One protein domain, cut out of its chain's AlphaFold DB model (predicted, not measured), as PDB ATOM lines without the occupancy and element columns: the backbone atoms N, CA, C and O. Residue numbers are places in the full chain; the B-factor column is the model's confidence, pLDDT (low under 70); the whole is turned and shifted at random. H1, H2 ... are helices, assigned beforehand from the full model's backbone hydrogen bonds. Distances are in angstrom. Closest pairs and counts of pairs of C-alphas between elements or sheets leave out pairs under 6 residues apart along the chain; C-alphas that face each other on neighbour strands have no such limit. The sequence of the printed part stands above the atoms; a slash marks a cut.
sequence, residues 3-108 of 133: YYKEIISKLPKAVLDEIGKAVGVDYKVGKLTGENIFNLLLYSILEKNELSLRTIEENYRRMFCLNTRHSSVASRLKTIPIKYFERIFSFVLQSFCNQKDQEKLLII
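Overview. This is residues 3 to 108 of the 133 residues of an uncharacterized protein of Wolbachia endosymbiont of Folsomia candida (UniProt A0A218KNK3). One helix, H3, is the core, with H1, H2 and H4 packed on it, most of them crossing it rather than running alongside. H4 and H5 make a perpendicular corner, while the longest helix, H6, packs on H2 with its residues 83 to 88 and leads to a loose tail, of which residues 98 to 104 stick out. The printed part has 106 residues with six named helices, H1 to H6 in chain order, and no named strand, and its class is all helix. By its radius of gyration of the C-alphas, 15.0 A, it is compact, and the C-alphas span 45 by 32 by 23 A.

Arrangement. H1, residues 3 to 9, touches H3, residues 34 to 46, at a shallow tilt of 27 degrees, opposite ways; their closest C-alphas, those of Tyr 4 and Tyr 43, are 6.2 A apart. H2, residues 13 to 23, is apart from H1 and touches H3 at a steep tilt of 60 degrees, with Leu 16 and Glu 35 as the closest C-alphas at 6.1 A; of H3, residues 34 to 35 alone take part. H3 is the hub, and with residues 40 to 44 alone it touches H4, residues 53 to 64, at 69 degrees, a tilt only just steep; the closest C-alphas are those of Ser 44 and Ile 56, 6.3 A apart. Residues 53 to 57 alone of H4 touch H5, residues 70 to 79, about perpendicular at 84 degrees, with the C-alphas of Glu 57 and His 70 closest at 5.2 A. H6, residues 82 to 97, touches H2 with residues 83 to 88 alone, at a steep tilt of 46 degrees, and its closest C-alphas there are those of Val 23 and Tyr 84, 6.2 A apart. H3 is near both H5 and H6, while H5 and H6 are apart. In H1, H2, H3, H4, H5 and H6 every O i to N i+4 pair is within hydrogen-bond range.

Along the chain. H1 begins at C-alpha 3 (-33.894, 36.269, 30.243). H2 is 15.5 A long from first to last C-alpha. H3 is 18.2 A long and begins at C-alpha 34 (-31.260, 48.137, 13.282). H4 is 16.2 A long, H5 14.2 A. H6 is 22.6 A long and ends at C-alpha 97 (-47.018, 52.702, 31.991).

Size, cuts and confidence. The two C-alphas farthest apart, those of Arg 69 and Gln 102, are 45.2 A apart. The printed part has no cut and no long link; the links H1 to H2, H4 to H5 and H5 to H6 are tight. The mean pLDDT of the printed part is 82.5, and residue 3, residues 48 to 49 and residues 98 to 107 are under 70.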
ATOM      1  N   TYR A   3     -33.445  34.871  30.226       67.62
ATOM      2  CA  TYR A   3     -33.894  36.269  30.243       67.62
ATOM      3  C   TYR A   3     -33.939  36.968  28.876       67.62
ATOM      4  O   TYR A   3     -34.849  37.744  28.614       67.62
ATOM      5  N   TYR A   4     -32.992  36.702  27.972       77.62
ATOM      6  CA  TYR A   4     -32.963  37.374  26.664       77.62
ATOM      7  C   TYR A   4     -34.194  37.052  25.810       77.62
ATOM      8  O   TYR A   4     -34.828  37.952  25.261       77.62
ATOM      9  N   LYS A   5     -34.556  35.764  25.729       78.75
ATOM     10  CA  LYS A   5     -35.717  35.317  24.951       78.75
ATOM     11  C   LYS A   5     -37.025  35.842  25.547       78.75
ATOM     12  O   LYS A   5     -37.924  36.192  24.792       78.75
ATOM     13  N   GLU A   6     -37.109  35.930  26.873       78.88
ATOM     14  CA  GLU A   6     -38.264  36.486  27.589       78.88
ATOM     15  C   GLU A   6     -38.407  38.004  27.425       78.88
ATOM     16  O   GLU A   6     -39.521  38.515  27.369       78.88
ATOM     17  N   ILE A   7     -37.298  38.747  27.348       77.75
ATOM     18  CA  ILE A   7     -37.343  40.200  27.136       77.75
ATOM     19  C   ILE A   7     -37.706  40.510  25.683       77.75
ATOM     20  O   ILE A   7     -38.574  41.344  25.436       77.75
ATOM     21  N   ILE A   8     -37.096  39.816  24.716       79.38
ATOM     22  CA  ILE A   8     -37.423  40.014  23.298       79.38
ATOM     23  C   ILE A   8     -38.845  39.574  22.968       79.38
ATOM     24  O   ILE A   8     -39.483  40.218  22.144       79.38
ATOM     25  N   SER A   9     -39.390  38.533  23.604       77.25
ATOM     26  CA  SER A   9     -40.777  38.131  23.333       77.25
ATOM     27  C   SER A   9     -41.792  39.229  23.674       77.25
ATOM     28  O   SER A   9     -42.864  39.271  23.075       77.25
ATOM     29  N   LYS A  10     -41.441  40.149  24.583       74.25
ATOM     30  CA  LYS A  10     -42.244  41.332  24.929       74.25
ATOM     31  C   LYS A  10     -42.050  42.514  23.976       74.25
ATOM     32  O   LYS A  10     -42.829  43.460  24.044       74.25
ATOM     33  N   LEU A  11     -41.046  42.478  23.098       79.31
ATOM     34  CA  LEU A  11     -40.777  43.515  22.102       79.31
ATOM     35  C   LEU A  11     -40.932  42.931  20.687       79.31
ATOM     36  O   LEU A  11     -39.980  42.363  20.145       79.31
ATOM     37  N   PRO A  12     -42.120  43.052  20.065       81.38
ATOM     38  CA  PRO A  12     -42.377  42.437  18.771       81.38
ATOM     39  C   PRO A  12     -41.431  42.968  17.693       81.38
ATOM     40  O   PRO A  12     -41.258  44.177  17.543       81.38
ATOM     41  N   LYS A  13     -40.892  42.062  16.871       84.25
ATOM     42  CA  LYS A  13     -40.040  42.400  15.719       84.25
ATOM     43  C   LYS A  13     -40.668  43.458  14.801       84.25
ATOM     44  O   LYS A  13     -39.979  44.375  14.370       84.25
ATOM     45  N   ALA A  14     -41.979  43.371  14.568       87.06
ATOM     46  CA  ALA A  14     -42.711  44.334  13.745       87.06
ATOM     47  C   ALA A  14     -42.551  45.784  14.240       87.06
ATOM     48  O   ALA A  14     -42.388  46.691  13.431       87.06
ATOM     49  N   VAL A  15     -42.511  45.992  15.560       87.94
ATOM     50  CA  VAL A  15     -42.337  47.321  16.160       87.94
ATOM     51  C   VAL A  15     -40.927  47.853  15.904       87.94
ATOM     52  O   VAL A  15     -40.763  49.015  15.536       87.94
ATOM     53  N   LEU A  16     -39.901  47.007  16.052       88.38
ATOM     54  CA  LEU A  16     -38.518  47.382  15.736       88.38
ATOM     55  C   LEU A  16     -38.373  47.776  14.262       88.38
ATOM     56  O   LEU A  16     -37.757  48.798  13.960       88.38
ATOM     57  N   ASP A  17     -38.993  47.015  13.360       89.06
ATOM     58  CA  ASP A  17     -38.972  47.290  11.923       89.06
ATOM     59  C   ASP A  17     -39.703  48.596  11.574       89.06
ATOM     60  O   ASP A  17     -39.209  49.389  10.771       89.06
ATOM     61  N   GLU A  18     -40.864  48.859  12.178       91.12
ATOM     62  CA  GLU A  18     -41.617  50.105  11.980       91.12
ATOM     63  C   GLU A  18     -40.842  51.329  12.473       91.12
ATOM     64  O   GLU A  18     -40.699  52.316  11.742       91.12
ATOM     65  N   ILE A  19     -40.275  51.256  13.682       91.00
ATOM     66  CA  ILE A  19     -39.436  52.325  14.234       91.00
ATOM     67  C   ILE A  19     -38.188  52.515  13.361       91.00
ATOM     68  O   ILE A  19     -37.813  53.651  13.051       91.00
ATOM     69  N   GLY A  20     -37.564  51.418  12.923       89.44
ATOM     70  CA  GLY A  20     -36.383  51.421  12.063       89.44
ATOM     71  C   GLY A  20     -36.642  52.099  10.718       89.44
ATOM     72  O   GLY A  20     -35.856  52.956  10.303       89.44
ATOM     73  N   LYS A  21     -37.776  51.794  10.075       89.38
ATOM     74  CA  LYS A  21     -38.227  52.444   8.834       89.38
ATOM     75  C   LYS A  21     -38.486  53.931   9.038       89.38
ATOM     76  O   LYS A  21     -37.993  54.740   8.259       89.38
ATOM     77  N   ALA A  22     -39.202  54.299  10.100       89.12
ATOM     78  CA  ALA A  22     -39.552  55.691  10.375       89.12
ATOM     79  C   ALA A  22     -38.326  56.587  10.624       89.12
ATOM     80  O   ALA A  22     -38.366  57.784  10.349       89.12
ATOM     81  N   VAL A  23     -37.241  56.016  11.153       89.25
ATOM     82  CA  VAL A  23     -35.992  56.733  11.447       89.25
ATOM     83  C   VAL A  23     -34.946  56.568  10.326       89.25
ATOM     84  O   VAL A  23     -33.922  57.246  10.333       89.25
ATOM     85  N   GLY A  24     -35.197  55.708   9.333       87.12
ATOM     86  CA  GLY A  24     -34.265  55.452   8.229       87.12
ATOM     87  C   GLY A  24     -33.009  54.687   8.658       87.12
ATOM     88  O   GLY A  24     -31.937  54.872   8.085       87.12
ATOM     89  N   VAL A  25     -33.126  53.833   9.678       86.25
ATOM     90  CA  VAL A  25     -31.989  53.156  10.324       86.25
ATOM     91  C   VAL A  25     -31.225  52.260   9.361       86.25
ATOM     92  O   VAL A  25     -29.995  52.209   9.421       86.25
ATOM     93  N   ASP A  26     -31.935  51.586   8.461       86.19
ATOM     94  CA  ASP A  26     -31.371  50.589   7.545       86.19
ATOM     95  C   ASP A  26     -31.105  51.118   6.135       86.19
ATOM     96  O   ASP A  26     -30.897  50.351   5.193       86.19
ATOM     97  N   TYR A  27     -31.046  52.443   5.974       81.62
ATOM     98  CA  TYR A  27     -30.679  53.041   4.699       81.62
ATOM     99  C   TYR A  27     -29.266  52.602   4.276       81.62
ATOM    100  O   TYR A  27     -28.274  52.959   4.913       81.62
ATOM    101  N   LYS A  28     -29.182  51.828   3.183       72.56
ATOM    102  CA  LYS A  28     -27.945  51.229   2.634       72.56
ATOM    103  C   LYS A  28     -27.240  50.238   3.575       72.56
ATOM    104  O   LYS A  28     -26.020  50.085   3.521       72.56
ATOM    105  N   VAL A  29     -27.995  49.535   4.418       79.25
ATOM    106  CA  VAL A  29     -27.455  48.555   5.370       79.25
ATOM    107  C   VAL A  29     -27.818  47.139   4.934       79.25
ATOM    108  O   VAL A  29     -28.977  46.841   4.687       79.25
ATOM    109  N   GLY A  30     -26.815  46.259   4.842       74.75
ATOM    110  CA  GLY A  30     -27.016  44.856   4.458       74.75
ATOM    111  C   GLY A  30     -27.212  43.917   5.652       74.75
ATOM    112  O   GLY A  30     -28.288  43.377   5.859       74.75
ATOM    113  N   LYS A  31     -26.147  43.685   6.434       77.81
ATOM    114  CA  LYS A  31     -26.123  42.633   7.477       77.81
ATOM    115  C   LYS A  31     -26.414  43.145   8.894       77.81
ATOM    116  O   LYS A  31     -27.049  42.459   9.687       77.81
ATOM    117  N   LEU A  32     -25.946  44.350   9.217       83.56
ATOM    118  CA  LEU A  32     -26.056  44.952  10.552       83.56
ATOM    119  C   LEU A  32     -27.291  45.859  10.651       83.56
ATOM    120  O   LEU A  32     -27.162  47.060  10.908       83.56
ATOM    121  N   THR A  33     -28.468  45.286  10.393       88.50
ATOM    122  CA  THR A  33     -29.749  46.001  10.474       88.50
ATOM    123  C   THR A  33     -29.989  46.562  11.877       88.50
ATOM    124  O   THR A  33     -29.361  46.128  12.848       88.50
ATOM    125  N   GLY A  34     -30.880  47.543  12.003       86.88
ATOM    126  CA  GLY A  34     -31.260  48.137  13.282       86.88
ATOM    127  C   GLY A  34     -31.775  47.089  14.263       86.88
ATOM    128  O   GLY A  34     -31.373  47.088  15.426       86.88
ATOM    129  N   GLU A  35     -32.596  46.157  13.779       89.50
ATOM    130  CA  GLU A  35     -33.063  44.996  14.541       89.50
ATOM    131  C   GLU A  35     -31.882  44.147  15.038       89.50
ATOM    132  O   GLU A  35     -31.766  43.884  16.235       89.50
ATOM    133  N   ASN A  36     -30.964  43.766  14.141       89.56
ATOM    134  CA  ASN A  36     -29.827  42.918  14.495       89.56
ATOM    135  C   ASN A  36     -28.906  43.597  15.509       89.56
ATOM    136  O   ASN A  36     -28.464  42.951  16.453       89.56
ATOM    137  N   ILE A  37     -28.630  44.894  15.343       90.31
ATOM    138  CA  ILE A  37     -27.803  45.669  16.275       90.31
ATOM    139  C   ILE A  37     -28.481  45.798  17.634       90.31
ATOM    140  O   ILE A  37     -27.823  45.597  18.651       90.31
ATOM    141  N   PHE A  38     -29.781  46.093  17.670       91.06
ATOM    142  CA  PHE A  38     -30.520  46.185  18.924       91.06
ATOM    143  C   PHE A  38     -30.501  44.851  19.677       91.06
ATOM    144  O   PHE A  38     -30.096  44.792  20.838       91.06
ATOM    145  N   ASN A  39     -30.854  43.766  18.987       88.94
ATOM    146  CA  ASN A  39     -30.891  42.429  19.563       88.94
ATOM    147  C   ASN A  39     -29.506  41.957  20.018       88.94
ATOM    148  O   ASN A  39     -29.391  41.342  21.076       88.94
ATOM    149  N   LEU A  40     -28.461  42.277  19.254       89.12
ATOM    150  CA  LEU A  40     -27.077  41.968  19.592       89.12
ATOM    151  C   LEU A  40     -26.609  42.716  20.842       89.12
ATOM    152  O   LEU A  40     -25.959  42.119  21.700       89.12
ATOM    153  N   LEU A  41     -26.920  44.012  20.945       89.19
ATOM    154  CA  LEU A  41     -26.573  44.825  22.109       89.19
ATOM    155  C   LEU A  41     -27.299  44.320  23.349       89.19
ATOM    156  O   LEU A  41     -26.658  44.081  24.365       89.19
ATOM    157  N   LEU A  42     -28.609  44.093  23.248       88.06
ATOM    158  CA  LEU A  42     -29.405  43.567  24.351       88.06
ATOM    159  C   LEU A  42     -28.881  42.202  24.811       88.06
ATOM    160  O   LEU A  42     -28.692  41.988  26.005       88.06
ATOM    161  N   TYR A  43     -28.585  41.302  23.871       87.19
ATOM    162  CA  TYR A  43     -27.961  40.016  24.173       87.19
ATOM    163  C   TYR A  43     -26.629  40.202  24.909       87.19
ATOM    164  O   TYR A  43     -26.428  39.629  25.976       87.19
ATOM    165  N   SER A  44     -25.750  41.052  24.374       86.06
ATOM    166  CA  SER A  44     -24.406  41.281  24.916       86.06
ATOM    167  C   SER A  44     -24.408  41.976  26.280       86.06
ATOM    168  O   SER A  44     -23.490  41.752  27.053       86.06
ATOM    169  N   ILE A  45     -25.417  42.802  26.582       85.56
ATOM    170  CA  ILE A  45     -25.605  43.439  27.899       85.56
ATOM    171  C   ILE A  45     -26.116  42.434  28.935       85.56
ATOM    172  O   ILE A  45     -25.727  42.483  30.100       85.56
ATOM    173  N   LEU A  46     -27.020  41.539  28.531       82.75
ATOM    174  CA  LEU A  46     -27.585  40.527  29.426       82.75
ATOM    175  C   LEU A  46     -26.605  39.385  29.708       82.75
ATOM    176  O   LEU A  46     -26.711  38.703  30.729       82.75
ATOM    177  N   GLU A  47     -25.659  39.159  28.804       76.31
ATOM    178  CA  GLU A  47     -24.515  38.299  29.052       76.31
ATOM    179  C   GLU A  47     -23.558  39.040  30.000       76.31
ATOM    180  O   GLU A  47     -23.088  40.127  29.691       76.31
ATOM    181  N   LYS A  48     -23.295  38.480  31.190       61.16
ATOM    182  CA  LYS A  48     -22.526  39.108  32.290       61.16
ATOM    183  C   LYS A  48     -21.017  39.286  32.003       61.16
ATOM    184  O   LYS A  48     -20.205  39.199  32.919       61.16
ATOM    185  N   ASN A  49     -20.637  39.493  30.749       62.16
ATOM    186  CA  ASN A  49     -19.260  39.690  30.322       62.16
ATOM    187  C   ASN A  49     -18.974  41.178  30.110       62.16
ATOM    188  O   ASN A  49     -19.873  41.970  29.835       62.16
ATOM    189  N   GLU A  50     -17.699  41.558  30.194       72.56
ATOM    190  CA  GLU A  50     -17.270  42.894  29.791       72.56
ATOM    191  C   GLU A  50     -17.668  43.162  28.329       72.56
ATOM    192  O   GLU A  50     -17.297  42.438  27.392       72.56
ATOM    193  N   LEU A  51     -18.443  44.230  28.140       81.88
ATOM    194  CA  LEU A  51     -18.880  44.710  26.836       81.88
ATOM    195  C   LEU A  51     -17.698  45.332  26.096       81.88
ATOM    196  O   LEU A  51     -17.376  46.506  26.254       81.88
ATOM    197  N   SER A  52     -17.069  44.532  25.242       87.38
ATOM    198  CA  SER A  52     -16.068  44.997  24.288       87.38
ATOM    199  C   SER A  52     -16.550  44.782  22.856       87.38
ATOM    200  O   SER A  52     -17.375  43.910  22.581       87.38
ATOM    201  N   LEU A  53     -15.991  45.529  21.899       87.62
ATOM    202  CA  LEU A  53     -16.281  45.320  20.474       87.62
ATOM    203  C   LEU A  53     -15.941  43.894  20.003       87.62
ATOM    204  O   LEU A  53     -16.583  43.397  19.079       87.62
ATOM    205  N   ARG A  54     -14.961  43.234  20.638       87.12
ATOM    206  CA  ARG A  54     -14.608  41.834  20.358       87.12
ATOM    207  C   ARG A  54     -15.661  40.873  20.903       87.12
ATOM    208  O   ARG A  54     -16.078  39.979  20.178       87.12
ATOM    209  N   THR A  55     -16.144  41.113  22.123       87.75
ATOM    210  CA  THR A  55     -17.244  40.343  22.724       87.75
ATOM    211  C   THR A  55     -18.505  40.454  21.864       87.75
ATOM    212  O   THR A  55     -19.145  39.454  21.558       87.75
ATOM    213  N   ILE A  56     -18.827  41.660  21.384       88.69
ATOM    214  CA  ILE A  56     -19.982  41.897  20.506       88.69
ATOM    215  C   ILE A  56     -19.809  41.196  19.145       88.69
ATOM    216  O   ILE A  56     -20.767  40.632  18.620       88.69
ATOM    217  N   GLU A  57     -18.605  41.202  18.562       90.00
ATOM    218  CA  GLU A  57     -18.310  40.455  17.327       90.00
ATOM    219  C   GLU A  57     -18.544  38.947  17.515       90.00
ATOM    220  O   GLU A  57     -19.180  38.300  16.679       90.00
ATOM    221  N   GLU A  58     -18.057  38.391  18.623       89.06
ATOM    222  CA  GLU A  58     -18.227  36.976  18.944       89.06
ATOM    223  C   GLU A  58     -19.702  36.625  19.174       89.06
ATOM    224  O   GLU A  58     -20.207  35.641  18.629       89.06
ATOM    225  N   ASN A  59     -20.429  37.482  19.888       88.62
ATOM    226  CA  ASN A  59     -21.860  37.329  20.121       88.62
ATOM    227  C   ASN A  59     -22.680  37.416  18.837       88.62
ATOM    228  O   ASN A  59     -23.644  36.671  18.680       88.62
ATOM    229  N   TYR A  60     -22.265  38.240  17.874       87.88
ATOM    230  CA  TYR A  60     -22.896  38.272  16.557       87.88
ATOM    231  C   TYR A  60     -22.758  36.924  15.845       87.88
ATOM    232  O   TYR A  60     -23.726  36.412  15.280       87.88
ATOM    233  N   ARG A  61     -21.573  36.307  15.928       87.69
ATOM    234  CA  ARG A  61     -21.338  34.972  15.366       87.69
ATOM    235  C   ARG A  61     -22.187  33.908  16.053       87.69
ATOM    236  O   ARG A  61     -22.779  33.085  15.362       87.69
ATOM    237  N   ARG A  62     -22.272  33.947  17.385       86.94
ATOM    238  CA  ARG A  62     -23.073  33.007  18.188       86.94
ATOM    239  C   ARG A  62     -24.572  33.141  17.918       86.94
ATOM    240  O   ARG A  62     -25.262  32.133  17.836       86.94
ATOM    241  N   MET A  63     -25.068  34.369  17.785       85.62
ATOM    242  CA  MET A  63     -26.498  34.645  17.664       85.62
ATOM    243  C   MET A  63     -27.028  34.435  16.239       85.62
ATOM    244  O   MET A  63     -28.116  33.889  16.069       85.62
ATOM    245  N   PHE A  64     -26.277  34.863  15.220       84.31
ATOM    246  CA  PHE A  64     -26.747  34.865  13.830       84.31
ATOM    247  C   PHE A  64     -26.096  33.792  12.952       84.31
ATOM    248  O   PHE A  64     -26.445  33.694  11.780       84.31
ATOM    249  N   CYS A  65     -25.135  33.017  13.469       83.69
ATOM    250  CA  CYS A  65     -24.322  32.080  12.680       83.69
ATOM    251  C   CYS A  65     -23.631  32.752  11.473       83.69
ATOM    252  O   CYS A  65     -23.386  32.126  10.443       83.69
ATOM    253  N   LEU A  66     -23.315  34.047  11.590       83.88
ATOM    254  CA  LEU A  66     -22.723  34.874  10.540       83.88
ATOM    255  C   LEU A  66     -21.449  35.558  11.036       83.88
ATOM    256  O   LEU A  66     -21.334  35.934  12.198       83.88
ATOM    257  N   ASN A  67     -20.504  35.797  10.129       84.38
ATOM    258  CA  ASN A  67     -19.291  36.546  10.449       84.38
ATOM    259  C   ASN A  67     -19.486  38.051  10.225       84.38
ATOM    260  O   ASN A  67     -19.996  38.485   9.188       84.38
ATOM    261  N   THR A  68     -19.016  38.843  11.185       86.19
ATOM    262  CA  THR A  68     -18.847  40.296  11.087       86.19
ATOM    263  C   THR A  68     -17.469  40.667  11.627       86.19
ATOM    264  O   THR A  68     -16.827  39.844  12.271       86.19
ATOM    265  N   ARG A  69     -16.996  41.886  11.357       88.25
ATOM    266  CA  ARG A  69     -15.778  42.427  11.976       88.25
ATOM    267  C   ARG A  69     -16.168  43.398  13.088       88.25
ATOM    268  O   ARG A  69     -17.083  44.201  12.900       88.25
ATOM    269  N   HIS A  70     -15.427  43.412  14.190       86.00
ATOM    270  CA  HIS A  70     -15.571  44.392  15.271       86.00
ATOM    271  C   HIS A  70     -15.533  45.838  14.754       86.00
ATOM    272  O   HIS A  70     -16.263  46.688  15.254       86.00
ATOM    273  N   SER A  71     -14.742  46.127  13.715       88.31
ATOM    274  CA  SER A  71     -14.702  47.447  13.075       88.31
ATOM    275  C   SER A  71     -16.005  47.804  12.349       88.31
ATOM    276  O   SER A  71     -16.426  48.961  12.385       88.31
ATOM    277  N   SER A  72     -16.688  46.826  11.747       88.12
ATOM    278  CA  SER A  72     -18.011  47.010  11.140       88.12
ATOM    279  C   SER A  72     -19.076  47.272  12.203       88.12
ATOM    280  O   SER A  72     -19.890  48.177  12.035       88.12
ATOM    281  N   VAL A  73     -19.030  46.537  13.319       87.81
ATOM    282  CA  VAL A  73     -19.895  46.779  14.484       87.81
ATOM    283  C   VAL A  73     -19.652  48.183  15.042       87.81
ATOM    284  O   VAL A  73     -20.598  48.946  15.199       87.81
ATOM    285  N   ALA A  74     -18.394  48.569  15.261       88.69
ATOM    286  CA  ALA A  74     -18.036  49.892  15.768       88.69
ATOM    287  C   ALA A  74     -18.516  51.022  14.846       88.69
ATOM    288  O   ALA A  74     -19.095  52.000  15.311       88.69
ATOM    289  N   SER A  75     -18.302  50.884  13.534       89.50
ATOM    290  CA  SER A  75     -18.790  51.845  12.540       89.50
ATOM    291  C   SER A  75     -20.315  51.949  12.568       89.50
ATOM    292  O   SER A  75     -20.878  53.047  12.549       89.50
ATOM    293  N   ARG A  76     -21.005  50.813  12.699       89.94
ATOM    294  CA  ARG A  76     -22.462  50.795  12.780       89.94
ATOM    295  C   ARG A  76     -22.984  51.473  14.045       89.94
ATOM    296  O   ARG A  76     -23.897  52.281  13.949       89.94
ATOM    297  N   LEU A  77     -22.378  51.214  15.201       87.81
ATOM    298  CA  LEU A  77     -22.745  51.869  16.462       87.81
ATOM    299  C   LEU A  77     -22.528  53.388  16.425       87.81
ATOM    300  O   LEU A  77     -23.276  54.122  17.057       87.81
ATOM    301  N   LYS A  78     -21.546  53.871  15.655       88.31
ATOM    302  CA  LYS A  78     -21.320  55.311  15.447       88.31
ATOM    303  C   LYS A  78     -22.337  55.965  14.511       88.31
ATOM    304  O   LYS A  78     -22.554  57.165  14.602       88.31
ATOM    305  N   THR A  79     -22.893  55.204  13.571       89.94
ATOM    306  CA  THR A  79     -23.726  55.735  12.475       89.94
ATOM    307  C   THR A  79     -25.216  55.507  12.677       89.94
ATOM    308  O   THR A  79     -26.024  56.155  12.014       89.94
ATOM    309  N   ILE A  80     -25.601  54.590  13.566       90.50
ATOM    310  CA  ILE A  80     -27.005  54.325  13.856       90.50
ATOM    311  C   ILE A  80     -27.665  55.583  14.457       90.50
ATOM    312  O   ILE A  80     -27.124  56.179  15.392       90.50
ATOM    313  N   PRO A  81     -28.826  56.022  13.939       91.00
ATOM    314  CA  PRO A  81     -29.500  57.197  14.474       91.00
ATOM    315  C   PRO A  81     -29.920  56.994  15.935       91.00
ATOM    316  O   PRO A  81     -30.669  56.071  16.241       91.00
ATOM    317  N   ILE A  82     -29.516  57.902  16.828       90.62
ATOM    318  CA  ILE A  82     -29.851  57.845  18.268       90.62
ATOM    319  C   ILE A  82     -31.373  57.794  18.494       90.62
ATOM    320  O   ILE A  82     -31.849  57.058  19.357       90.62
ATOM    321  N   LYS A  83     -32.141  58.489  17.641       92.75
ATOM    322  CA  LYS A  83     -33.615  58.487  17.638       92.75
ATOM    323  C   LYS A  83     -34.230  57.086  17.544       92.75
ATOM    324  O   LYS A  83     -35.375  56.904  17.946       92.75
ATOM    325  N   TYR A  84     -33.503  56.105  17.006       92.31
ATOM    326  CA  TYR A  84     -33.950  54.716  16.973       92.31
ATOM    327  C   TYR A  84     -34.088  54.147  18.386       92.31
ATOM    328  O   TYR A  84     -35.157  53.673  18.758       92.31
ATOM    329  N   PHE A  85     -33.034  54.268  19.197       91.12
ATOM    330  CA  PHE A  85     -33.040  53.791  20.580       91.12
ATOM    331  C   PHE A  85     -34.000  54.590  21.458       91.12
ATOM    332  O   PHE A  85     -34.692  54.002  22.283       91.12
ATOM    333  N   GLU A  86     -34.089  55.904  21.242       91.75
ATOM    334  CA  GLU A  86     -35.040  56.772  21.942       91.75
ATOM    335  C   GLU A  86     -36.485  56.298  21.735       91.75
ATOM    336  O   GLU A  86     -37.207  56.074  22.702       91.75
ATOM    337  N   ARG A  87     -36.894  56.052  20.483       92.06
ATOM    338  CA  ARG A  87     -38.254  55.588  20.173       92.06
ATOM    339  C   ARG A  87     -38.548  54.196  20.714       92.06
ATOM    340  O   ARG A  87     -39.657  53.967  21.187       92.06
ATOM    341  N   ILE A  88     -37.573  53.285  20.670       91.00
ATOM    342  CA  ILE A  88     -37.719  51.960  21.287       91.00
ATOM    343  C   ILE A  88     -37.937  52.114  22.792       91.00
ATOM    344  O   ILE A  88     -38.867  51.528  23.339       91.00
ATOM    345  N   PHE A  89     -37.123  52.936  23.458       90.19
ATOM    346  CA  PHE A  89     -37.261  53.196  24.886       90.19
ATOM    347  C   PHE A  89     -38.630  53.800  25.223       90.19
ATOM    348  O   PHE A  89     -39.301  53.308  26.126       90.19
ATOM    349  N   SER A  90     -39.092  54.800  24.467       89.50
ATOM    350  CA  SER A  90     -40.421  55.395  24.657       89.50
ATOM    351  C   SER A  90     -41.551  54.388  24.452       89.50
ATOM    352  O   SER A  90     -42.493  54.378  25.241       89.50
ATOM    353  N   PHE A  91     -41.463  53.528  23.433       88.94
ATOM    354  CA  PHE A  91     -42.452  52.477  23.183       88.94
ATOM    355  C   PHE A  91     -42.535  51.495  24.356       88.94
ATOM    356  O   PHE A  91     -43.625  51.179  24.840       88.94
ATOM    357  N   VAL A  92     -41.379  51.038  24.842       86.56
ATOM    358  CA  VAL A  92     -41.297  50.124  25.985       86.56
ATOM    359  C   VAL A  92     -41.863  50.794  27.235       86.56
ATOM    360  O   VAL A  92     -42.720  50.217  27.900       86.56
ATOM    361  N   LEU A  93     -41.457  52.033  27.519       85.25
ATOM    362  CA  LEU A  93     -41.935  52.794  28.670       85.25
ATOM    363  C   LEU A  93     -43.457  52.978  28.635       85.25
ATOM    364  O   LEU A  93     -44.121  52.705  29.628       85.25
ATOM    365  N   GLN A  94     -44.025  53.368  27.490       84.75
ATOM    366  CA  GLN A  94     -45.477  53.489  27.327       84.75
ATOM    367  C   GLN A  94     -46.195  52.152  27.516       84.75
ATOM    368  O   GLN A  94     -47.249  52.110  28.145       84.75
ATOM    369  N   SER A  95     -45.623  51.057  27.012       80.56
ATOM    370  CA  SER A  95     -46.201  49.718  27.164       80.56
ATOM    371  C   SER A  95     -46.300  49.305  28.635       80.56
ATOM    372  O   SER A  95     -47.310  48.732  29.031       80.56
ATOM    373  N   PHE A  96     -45.301  49.651  29.454       72.56
ATOM    374  CA  PHE A  96     -45.325  49.409  30.899       72.56
ATOM    375  C   PHE A  96     -46.209  50.405  31.658       72.56
ATOM    376  O   PHE A  96     -46.962  49.997  32.532       72.56
ATOM    377  N   CYS A  97     -46.183  51.698  31.322       70.94
ATOM    378  CA  CYS A  97     -47.018  52.702  31.991       70.94
ATOM    379  C   CYS A  97     -48.521  52.526  31.715       70.94
ATOM    380  O   CYS A  97     -49.344  52.926  32.535       70.94
ATOM    381  N   ASN A  98     -48.889  51.937  30.574       65.62
ATOM    382  CA  ASN A  98     -50.285  51.664  30.226       65.62
ATOM    383  C   ASN A  98     -50.836  50.389  30.892       65.62
ATOM    384  O   ASN A  98     -52.054  50.191  30.902       65.62
ATOM    385  N   GLN A  99     -49.976  49.531  31.455       62.78
ATOM    386  CA  GLN A  99     -50.414  48.429  32.309       62.78
ATOM    387  C   GLN A  99     -50.890  49.028  33.638       62.78
ATOM    388  O   GLN A  99     -50.105  49.470  34.464       62.78
ATOM    389  N   LYS A 100     -52.216  49.092  33.804       50.81
ATOM    390  CA  LYS A 100     -52.955  49.708  34.922       50.81
ATOM    391  C   LYS A 100     -52.719  49.083  36.309       50.81
ATOM    392  O   LYS A 100     -53.446  49.430  37.238       50.81
ATOM    393  N   ASP A 101     -51.724  48.221  36.478       54.22
ATOM    394  CA  ASP A 101     -51.286  47.819  37.808       54.22
ATOM    395  C   ASP A 101     -50.387  48.931  38.343       54.22
ATOM    396  O   ASP A 101     -49.235  49.085  37.948       54.22
ATOM    397  N   GLN A 102     -50.968  49.770  39.200       52.59
ATOM    398  CA  GLN A 102     -50.315  50.878  39.895       52.59
ATOM    399  C   GLN A 102     -49.265  50.389  40.908       52.59
ATOM    400  O   GLN A 102     -49.227  50.847  42.051       52.59
ATOM    401  N   GLU A 103     -48.372  49.485  40.522       58.12
ATOM    402  CA  GLU A 103     -47.089  49.404  41.195       58.12
ATOM    403  C   GLU A 103     -46.331  50.671  40.816       58.12
ATOM    404  O   GLU A 103     -45.879  50.866  39.689       58.12
ATOM    405  N   LYS A 104     -46.312  51.609  41.761       55.22
ATOM    406  CA  LYS A 104     -45.663  52.910  41.653       55.22
ATOM    407  C   LYS A 104     -44.231  52.680  41.166       55.22
ATOM    408  O   LYS A 104     -43.387  52.256  41.948       55.22
ATOM    409  N   LEU A 105     -43.969  52.927  39.882       56.25
ATOM    410  CA  LEU A 105     -42.623  52.866  39.318       56.25
ATOM    411  C   LEU A 105     -41.783  53.919  40.042       56.25
ATOM    412  O   LEU A 105     -41.846  55.113  39.746       56.25
ATOM    413  N   LEU A 106     -41.053  53.482  41.063       63.34
ATOM    414  CA  LEU A 106     -40.128  54.324  41.795       63.34
ATOM    415  C   LEU A 106     -38.880  54.460  40.932       63.34
ATOM    416  O   LEU A 106     -38.173  53.486  40.677       63.34
ATOM    417  N   ILE A 107     -38.619  55.677  40.467       64.88
ATOM    418  CA  ILE A 107     -37.330  56.008  39.867       64.88
ATOM    419  C   ILE A 107     -36.324  56.029  41.018       64.88
ATOM    420  O   ILE A 107     -36.308  56.956  41.824       64.88
ATOM    421  N   ILE A 108     -35.538  54.963  41.124       74.25
ATOM    422  CA  ILE A 108     -34.490  54.795  42.129       74.25
ATOM    423  C   ILE A 108     -33.151  54.977  41.414       74.25
ATOM    424  O   ILE A 108     -32.925  54.380  40.359       74.25
TER     425      ILE A 108